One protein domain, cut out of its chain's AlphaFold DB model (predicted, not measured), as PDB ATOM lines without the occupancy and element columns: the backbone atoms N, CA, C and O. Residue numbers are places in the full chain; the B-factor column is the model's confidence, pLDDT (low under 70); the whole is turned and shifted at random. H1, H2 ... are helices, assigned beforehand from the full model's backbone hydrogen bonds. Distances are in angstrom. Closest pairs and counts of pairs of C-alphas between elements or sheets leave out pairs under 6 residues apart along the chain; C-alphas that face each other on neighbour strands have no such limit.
ATOM      1  N   ASP A  13     289.523 244.868 156.387       90.06
ATOM      2  CA  ASP A  13     288.078 244.761 156.230       90.06
ATOM      3  C   ASP A  13     287.346 246.082 156.525       90.06
ATOM      4  O   ASP A  13     286.449 246.495 155.790       90.06
ATOM      5  N   LEU A  14     287.800 246.801 157.554       87.19
ATOM      6  CA  LEU A  14     287.268 248.111 157.919       87.19
ATOM      7  C   LEU A  14     287.651 249.168 156.876       87.19
ATOM      8  O   LEU A  14     286.826 249.995 156.501       87.19
ATOM      9  N   VAL A  15     288.880 249.093 156.351       88.69
ATOM     10  CA  VAL A  15     289.350 249.985 155.278       88.69
ATOM     11  C   VAL A  15     288.494 249.828 154.023       88.69
ATOM     12  O   VAL A  15     288.094 250.828 153.439       88.69
ATOM     13  N   LYS A  16     288.143 248.593 153.638       89.75
ATOM     14  CA  LYS A  16     287.249 248.345 152.493       89.75
ATOM     15  C   LYS A  16     285.880 248.994 152.680       89.75
ATOM     16  O   LYS A  16     285.373 249.613 151.750       89.75
ATOM     17  N   ARG A  17     285.290 248.870 153.872       88.44
ATOM     18  CA  ARG A  17     284.004 249.509 154.192       88.44
ATOM     19  C   ARG A  17     284.111 251.032 154.153       88.44
ATOM     20  O   ARG A  17     283.275 251.676 153.528       88.44
ATOM     21  N   ALA A  18     285.173 251.594 154.726       87.19
ATOM     22  CA  ALA A  18     285.442 253.028 154.661       87.19
ATOM     23  C   ALA A  18     285.642 253.524 153.216       87.19
ATOM     24  O   ALA A  18     285.170 254.603 152.885       87.19
ATOM     25  N   ASP A  19     286.274 252.741 152.336       86.94
ATOM     26  CA  ASP A  19     286.400 253.061 150.905       86.94
ATOM     27  C   ASP A  19     285.046 253.115 150.184       86.94
ATOM     28  O   ASP A  19     284.843 253.955 149.309       86.94
ATOM     29  N   VAL A  20     284.107 252.234 150.538       90.12
ATOM     30  CA  VAL A  20     282.744 252.274 149.983       90.12
ATOM     31  C   VAL A  20     282.020 253.534 150.453       90.12
ATOM     32  O   VAL A  20     281.445 254.246 149.636       90.12
ATOM     33  N   VAL A  21     282.106 253.852 151.746       87.62
ATOM     34  CA  VAL A  21     281.510 255.073 152.312       87.62
ATOM     35  C   VAL A  21     282.132 256.329 151.698       87.62
ATOM     36  O   VAL A  21     281.402 257.254 151.348       87.62
ATOM     37  N   ALA A  22     283.449 256.345 151.486       89.56
ATOM     38  CA  ALA A  22     284.160 257.440 150.824       89.56
ATOM     39  C   ALA A  22     283.613 257.716 149.425       89.56
ATOM     40  O   ALA A  22     283.368 258.863 149.079       89.56
ATOM     41  N   LYS A  23     283.344 256.663 148.647       88.56
ATOM     42  CA  LYS A  23     282.759 256.799 147.306       88.56
ATOM     43  C   LYS A  23     281.327 257.331 147.313       88.56
ATOM     44  O   LYS A  23     280.931 257.976 146.354       88.56
ATOM     45  N   ILE A  24     280.549 257.029 148.351       91.56
ATOM     46  CA  ILE A  24     279.152 257.481 148.465       91.56
ATOM     47  C   ILE A  24     279.087 258.935 148.941       91.56
ATOM     48  O   ILE A  24     278.229 259.695 148.506       91.56
ATOM     49  N   THR A  25     279.977 259.308 149.858       85.19
ATOM     50  CA  THR A  25     279.948 260.602 150.555       85.19
ATOM     51  C   THR A  25     280.880 261.650 149.949       85.19
ATOM     52  O   THR A  25     280.884 262.781 150.421       85.19
ATOM     53  N   ASP A  26     281.674 261.274 148.940       89.19
ATOM     54  CA  ASP A  26     282.760 262.075 148.352       89.19
ATOM     55  C   ASP A  26     283.798 262.562 149.391       89.19
ATOM     56  O   ASP A  26     284.533 263.523 149.181       89.19
ATOM     57  N   LYS A  27     283.877 261.888 150.548       88.25
ATOM     58  CA  LYS A  27     284.798 262.227 151.640       88.25
ATOM     59  C   LYS A  27     286.104 261.453 151.535       88.25
ATOM     60  O   LYS A  27     286.141 260.276 151.170       88.25
ATOM     61  N   SER A  28     287.197 262.076 151.973       86.00
ATOM     62  CA  SER A  28     288.478 261.375 152.103       86.00
ATOM     63  C   SER A  28     288.443 260.337 153.232       86.00
ATOM     64  O   SER A  28     287.817 260.542 154.269       86.00
ATOM     65  N   ARG A  29     289.215 259.245 153.105       82.31
ATOM     66  CA  ARG A  29     289.345 258.212 154.162       82.31
ATOM     67  C   ARG A  29     289.712 258.801 155.530       82.31
ATOM     68  O   ARG A  29     289.222 258.336 156.550       82.31
ATOM     69  N   GLY A  30     290.570 259.822 155.544       84.44
ATOM     70  CA  GLY A  30     290.950 260.523 156.770       84.44
ATOM     71  C   GLY A  30     289.799 261.313 157.395       84.44
ATOM     72  O   GLY A  30     289.704 261.365 158.617       84.44
ATOM     73  N   GLU A  31     288.904 261.878 156.583       85.75
ATOM     74  CA  GLU A  31     287.727 262.594 157.084       85.75
ATOM     75  C   GLU A  31     286.724 261.634 157.701       85.75
ATOM     76  O   GLU A  31     286.262 261.893 158.800       85.75
ATOM     77  N   ILE A  32     286.491 260.475 157.080       87.38
ATOM     78  CA  ILE A  32     285.630 259.425 157.650       87.38
ATOM     79  C   ILE A  32     286.151 258.966 159.013       87.38
ATOM     80  O   ILE A  32     285.379 258.821 159.953       87.38
ATOM     81  N   VAL A  33     287.465 258.749 159.136       85.88
ATOM     82  CA  VAL A  33     288.082 258.373 160.419       85.88
ATOM     83  C   VAL A  33     287.963 259.504 161.441       85.88
ATOM     84  O   VAL A  33     287.741 259.236 162.616       85.88
ATOM     85  N   THR A  34     288.094 260.757 161.002       86.81
ATOM     86  CA  THR A  34     287.976 261.924 161.885       86.81
ATOM     87  C   THR A  34     286.543 262.106 162.386       86.81
ATOM     88  O   THR A  34     286.362 262.287 163.586       86.81
ATOM     89  N   ASP A  35     285.543 262.019 161.503       86.25
ATOM     90  CA  ASP A  35     284.114 262.051 161.855       86.25
ATOM     91  C   ASP A  35     283.785 260.922 162.840       86.25
ATOM     92  O   ASP A  35     283.304 261.183 163.936       86.25
ATOM     93  N   ALA A  36     284.152 259.679 162.510       87.12
ATOM     94  CA  ALA A  36     283.860 258.529 163.363       87.12
ATOM     95  C   ALA A  36     284.509 258.639 164.752       87.12
ATOM     96  O   ALA A  36     283.904 258.260 165.752       87.12
ATOM     97  N   LEU A  37     285.738 259.164 164.828       85.31
ATOM     98  CA  LEU A  37     286.396 259.408 166.108       85.31
ATOM     99  C   LEU A  37     285.677 260.506 166.898       85.31
ATOM    100  O   LEU A  37     285.510 260.371 168.105       85.31
ATOM    101  N   ARG A  38     285.250 261.580 166.231       83.12
ATOM    102  CA  ARG A  38     284.543 262.690 166.873       83.12
ATOM    103  C   ARG A  38     283.189 262.257 167.424       83.12
ATOM    104  O   ARG A  38     282.873 262.604 168.558       83.12
ATOM    105  N   ASP A  39     282.438 261.477 166.655       85.00
ATOM    106  CA  ASP A  39     281.151 260.927 167.080       85.00
ATOM    107  C   ASP A  39     281.332 259.987 168.272       85.00
ATOM    108  O   ASP A  39     280.628 260.110 169.272       85.00
ATOM    109  N   HIS A  40     282.338 259.109 168.215       82.75
ATOM    110  CA  HIS A  40     282.632 258.191 169.312       82.75
ATOM    111  C   HIS A  40     283.036 258.923 170.597       82.75
ATOM    112  O   HIS A  40     282.557 258.580 171.676       82.75
ATOM    113  N   LEU A  41     283.880 259.956 170.496       78.88
ATOM    114  CA  LEU A  41     284.248 260.783 171.648       78.88
ATOM    115  C   LEU A  41     283.037 261.539 172.204       78.88
ATOM    116  O   LEU A  41     282.822 261.504 173.408       78.88
ATOM    117  N   THR A  42     282.200 262.125 171.346       78.19
ATOM    118  CA  THR A  42     280.984 262.846 171.767       78.19
ATOM    119  C   THR A  42     279.998 261.922 172.496       78.19
ATOM    120  O   THR A  42     279.362 262.309 173.484       78.19
ATOM    121  N   GLU A  43     279.861 260.680 172.023       80.69
ATOM    122  CA  GLU A  43     279.037 259.658 172.667       80.69
ATOM    123  C   GLU A  43     279.602 259.258 174.035       80.69
ATOM    124  O   GLU A  43     278.848 259.181 175.005       80.69
ATOM    125  N   LEU A  44     280.918 259.053 174.143       75.88
ATOM    126  CA  LEU A  44     281.583 258.740 175.411       75.88
ATOM    127  C   LEU A  44     281.497 259.899 176.409       75.88
ATOM    128  O   LEU A  44     281.101 259.689 177.550       75.88
ATOM    129  N   GLU A  45     281.768 261.133 175.983       70.19
ATOM    130  CA  GLU A  45     281.641 262.350 176.803       70.19
ATOM    131  C   GLU A  45     280.211 262.563 177.323       70.19
ATOM    132  O   GLU A  45     279.985 263.215 178.346       70.19
ATOM    133  N   SER A  46     279.220 261.996 176.631       71.69
ATOM    134  CA  SER A  46     277.824 262.030 177.054       71.69
ATOM    135  C   SER A  46     277.475 261.026 178.149       71.69
ATOM    136  O   SER A  46     276.412 261.164 178.753       71.69
ATOM    137  N   GLN A  47     278.343 260.057 178.427       75.88
ATOM    138  CA  GLN A  47     278.119 259.036 179.442       75.88
ATOM    139  C   GLN A  47     278.678 259.500 180.791       75.88
ATOM    140  O   GLN A  47     279.869 259.761 180.941       75.88
ATOM    141  N   GLU A  48     277.831 259.552 181.820       68.31
ATOM    142  CA  GLU A  48     278.258 259.908 183.185       68.31
ATOM    143  C   GLU A  48     279.324 258.948 183.745       68.31
ATOM    144  O   GLU A  48     280.173 259.355 184.537       68.31
ATOM    145  N   ALA A  49     279.324 257.687 183.295       73.38
ATOM    146  CA  ALA A  49     280.354 256.705 183.631       73.38
ATOM    147  C   ALA A  49     281.744 257.124 183.125       73.38
ATOM    148  O   ALA A  49     282.717 257.033 183.864       73.38
ATOM    149  N   PHE A  50     281.822 257.686 181.916       72.25
ATOM    150  CA  PHE A  50     283.077 258.175 181.353       72.25
ATOM    151  C   PHE A  50     283.634 259.353 182.162       72.25
ATOM    152  O   PHE A  50     284.828 259.400 182.440       72.25
ATOM    153  N   LYS A  51     282.772 260.270 182.629       70.06
ATOM    154  CA  LYS A  51     283.196 261.371 183.516       70.06
ATOM    155  C   LYS A  51     283.817 260.854 184.818       70.06
ATOM    156  O   LYS A  51     284.793 261.431 185.289       70.06
ATOM    157  N   ARG A  52     283.275 259.767 185.381       72.81
ATOM    158  CA  ARG A  52     283.836 259.100 186.568       72.81
ATOM    159  C   ARG A  52     285.185 258.448 186.272       72.81
ATOM    160  O   ARG A  52     286.134 258.743 186.982       72.81
ATOM    161  N   ASP A  53     285.291 257.669 185.197       77.88
ATOM    162  CA  ASP A  53     286.549 257.004 184.821       77.88
ATOM    163  C   ASP A  53     287.678 258.012 184.540       77.88
ATOM    164  O   ASP A  53     288.826 257.815 184.939       77.88
ATOM    165  N   VAL A  54     287.362 259.132 183.880       75.44
ATOM    166  CA  VAL A  54     288.332 260.213 183.641       75.44
ATOM    167  C   VAL A  54     288.715 260.903 184.958       75.44
ATOM    168  O   VAL A  54     289.880 261.253 185.149       75.44
ATOM    169  N   PHE A  55     287.781 261.059 185.901       71.25
ATOM    170  CA  PHE A  55     288.078 261.581 187.237       71.25
ATOM    171  C   PHE A  55     288.983 260.634 188.041       71.25
ATOM    172  O   PHE A  55     289.943 261.095 188.657       71.25
ATOM    173  N   ASP A  56     288.754 259.321 187.976       79.75
ATOM    174  CA  ASP A  56     289.634 258.316 188.584       79.75
ATOM    175  C   ASP A  56     291.046 258.354 187.977       79.75
ATOM    176  O   ASP A  56     292.037 258.321 188.704       79.75
ATOM    177  N   LEU A  57     291.169 258.523 186.655       80.06
ATOM    178  CA  LEU A  57     292.469 258.703 185.991       80.06
ATOM    179  C   LEU A  57     293.200 259.980 186.434       80.06
ATOM    180  O   LEU A  57     294.435 260.000 186.463       80.06
ATOM    181  N   TYR A  58     292.463 261.043 186.766       74.94
ATOM    182  CA  TYR A  58     293.037 262.252 187.356       74.94
ATOM    183  C   TYR A  58     293.521 262.001 188.790       74.94
ATOM    184  O   TYR A  58     294.634 262.404 189.127       74.94
ATOM    185  N   LEU A  59     292.736 261.293 189.609       75.56
ATOM    186  CA  LEU A  59     293.144 260.904 190.963       75.56
ATOM    187  C   LEU A  59     294.372 259.972 190.954       75.56
ATOM    188  O   LEU A  59     295.220 260.089 191.835       75.56
ATOM    189  N   ASP A  60     294.513 259.115 189.934       83.69
ATOM    190  CA  ASP A  60     295.696 258.263 189.694       83.69
ATOM    191  C   ASP A  60     296.899 259.044 189.113       83.69
ATOM    192  O   ASP A  60     297.969 258.481 188.882       83.69
ATOM    193  N   GLY A  61     296.752 260.348 188.837       77.94
ATOM    194  CA  GLY A  61     297.819 261.210 188.312       77.94
ATOM    195  C   GLY A  61     298.229 260.918 186.863       77.94
ATOM    196  O   GLY A  61     299.285 261.366 186.413       77.94
ATOM    197  N   ARG A  62     297.414 260.163 186.115       75.69
ATOM    198  CA  ARG A  62     297.682 259.767 184.716       75.69
ATOM    199  C   ARG A  62     297.382 260.877 183.717       75.69
ATOM    200  O   ARG A  62     297.906 260.860 182.604       75.69
ATOM    201  N   ILE A  63     296.517 261.807 184.105       80.62
ATOM    202  CA  ILE A  63     296.113 262.966 183.314       80.62
ATOM    203  C   ILE A  63     296.170 264.225 184.180       80.62
ATOM    204  O   ILE A  63     295.953 264.177 185.389       80.62
ATOM    205  N   SER A  64     296.446 265.368 183.557       72.38
ATOM    206  CA  SER A  64     296.477 266.660 184.245       72.38
ATOM    207  C   SER A  64     295.071 267.238 184.419       72.38
ATOM    208  O   SER A  64     294.190 267.000 183.592       72.38
ATOM    209  N   LEU A  65     294.886 268.087 185.439       67.81
ATOM    210  CA  LEU A  65     293.640 268.838 185.673       67.81
ATOM    211  C   LEU A  65     293.205 269.647 184.433       67.81
ATOM    212  O   LEU A  65     292.018 269.798 184.173       67.81
ATOM    213  N   GLU A  66     294.158 270.158 183.650       70.38
ATOM    214  CA  GLU A  66     293.881 270.876 182.397       70.38
ATOM    215  C   GLU A  66     293.211 269.969 181.354       70.38
ATOM    216  O   GLU A  66     292.213 270.352 180.750       70.38
ATOM    217  N   THR A  67     293.699 268.734 181.203       71.44
ATOM    218  CA  THR A  67     293.122 267.729 180.300       71.44
ATOM    219  C   THR A  67     291.751 267.267 180.789       71.44
ATOM    220  O   THR A  67     290.827 267.155 179.990       71.44
ATOM    221  N   LEU A  68     291.604 267.056 182.103       71.06
ATOM    222  CA  LEU A  68     290.327 266.737 182.742       71.06
ATOM    223  C   LEU A  68     289.286 267.831 182.456       71.06
ATOM    224  O   LEU A  68     288.203 267.534 181.954       71.06
ATOM    225  N   ASN A  69     289.636 269.095 182.713       66.62
ATOM    226  CA  ASN A  69     288.754 270.224 182.439       66.62
ATOM    227  C   ASN A  69     288.434 270.330 180.949       66.62
ATOM    228  O   ASN A  69     287.273 270.458 180.615       66.62
ATOM    229  N   GLN A  70     289.388 270.186 180.030       70.69
ATOM    230  CA  GLN A  70     289.096 270.293 178.595       70.69
ATOM    231  C   GLN A  70     288.080 269.243 178.090       70.69
ATOM    232  O   GLN A  70     287.278 269.541 177.200       70.69
ATOM    233  N   LEU A  71     288.084 268.038 178.674       67.94
ATOM    234  CA  LEU A  71     287.108 266.979 178.379       67.94
ATOM    235  C   LEU A  71     285.736 267.232 179.036       67.94
ATOM    236  O   LEU A  71     284.704 266.911 178.455       67.94
ATOM    237  N   LEU A  72     285.698 267.808 180.240       65.06
ATOM    238  CA  LEU A  72     284.449 268.089 180.969       65.06
ATOM    239  C   LEU A  72     283.771 269.403 180.531       65.06
ATOM    240  O   LEU A  72     282.544 269.473 180.479       65.06
ATOM    241  N   ASP A  73     284.561 270.421 180.188       55.75
ATOM    242  CA  ASP A  73     284.143 271.785 179.827       55.75
ATOM    243  C   ASP A  73     283.512 271.833 178.424       55.75
ATOM    244  O   ASP A  73     282.649 272.662 178.147       55.75
ATOM    245  N   SER A  74     283.824 270.854 177.562       52.88
ATOM    246  CA  SER A  74     283.219 270.710 176.228       52.88
ATOM    247  C   SER A  74     281.701 270.461 176.252       52.88
ATOM    248  O   SER A  74     281.060 270.531 175.200       52.88
ATOM    249  N   LYS A  75     281.099 270.204 177.425       48.38
ATOM    250  CA  LYS A  75     279.658 269.944 177.548       48.38
ATOM    251  C   LYS A  75     278.908 270.805 178.565       48.38
ATOM    252  O   LYS A  75     277.696 270.641 178.670       48.38
ATOM    253  N   ASP A  76     279.559 271.715 179.287       41.97
ATOM    254  CA  ASP A  76     278.898 272.345 180.433       41.97
ATOM    255  C   ASP A  76     279.264 273.830 180.613       41.97
ATOM    256  O   ASP A  76     280.212 274.157 181.328       41.97
TER     257      ASP A  76
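This is residues 13 to 76 of the 101 residues of the protein "CopG family transcriptional regulator" of Halobellus sp. MBLA0160 (UniProt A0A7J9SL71). A long helix, H2, forms a bare shaft between two separate ends: H1 is set across its first end, and a hairpin of two helices, H3 and H4, is set across its last end. The middle of the shaft, residues 34 to 40 of H2, stands free, and H1 is apart from both helices of the hairpin. The printed part has 64 residues with four named helices, in the order H1, H2, H3, H4 along the chain, and no named strand; its class is all helix. It is only just loose, close to extended, with a radius of gyration of the C-alphas of 15.9 A, and its elongated outline spans 44 by 25 by 19 A.

H1 is residues 13 to 25, beginning at C-alpha 13 at (288.078, 244.761, 156.230) and measuring 18.7 A from first to last C-alpha. H2, residues 29 to 45, is the longest helix, with 17 residues and 24.3 A from C-alpha 29 at (289.345, 258.212, 154.162) to C-alpha 45. H3 is residues 48 to 59 and measures 16.8 A. H4 is residues 65 to 73, measures 11.5 A and ends at C-alpha 73 at (284.143, 271.785, 179.827).

H1 touches H2 with residues 18 to 22 alone, and H2 touches H1 with residues 29 to 32 alone. Their closest C-alphas, those of Ala 22 and Arg 29, are 6.2 A apart, and their lines are about perpendicular, at 78 degrees. H2 and H3 are close but not clearly touching; their closest C-alphas, those of Leu 44 and Phe 50, are 6.2 A apart, and their lines are about perpendicular, at 89 degrees. H2 and H4 are also close but not clearly touching, with the C-alphas of Glu 45 and Leu 71 closest at 7.3 A and an angle of 90 degrees, about perpendicular. H3 and H4 form a helical hairpin: they touch, with the C-alphas of Tyr 58 and Leu 65 closest at 6.8 A, and run opposite ways at a shallow tilt of 11 degrees. H1 is apart from H3 and from H4. In H1, H2, H3 and H4 every O i to N i+4 pair is within hydrogen-bond range.

The two C-alphas farthest apart are those of Lys 23 and Leu 59, at 45.1 A. The printed part has no cut, and the links H1 to H2, H2 to H3 and H3 to H4 are tight. The model's mean pLDDT of the printed part is 78.1; residues 48, 65, 69 and 71 to 76 are under 70, and the mean of H4 is 67.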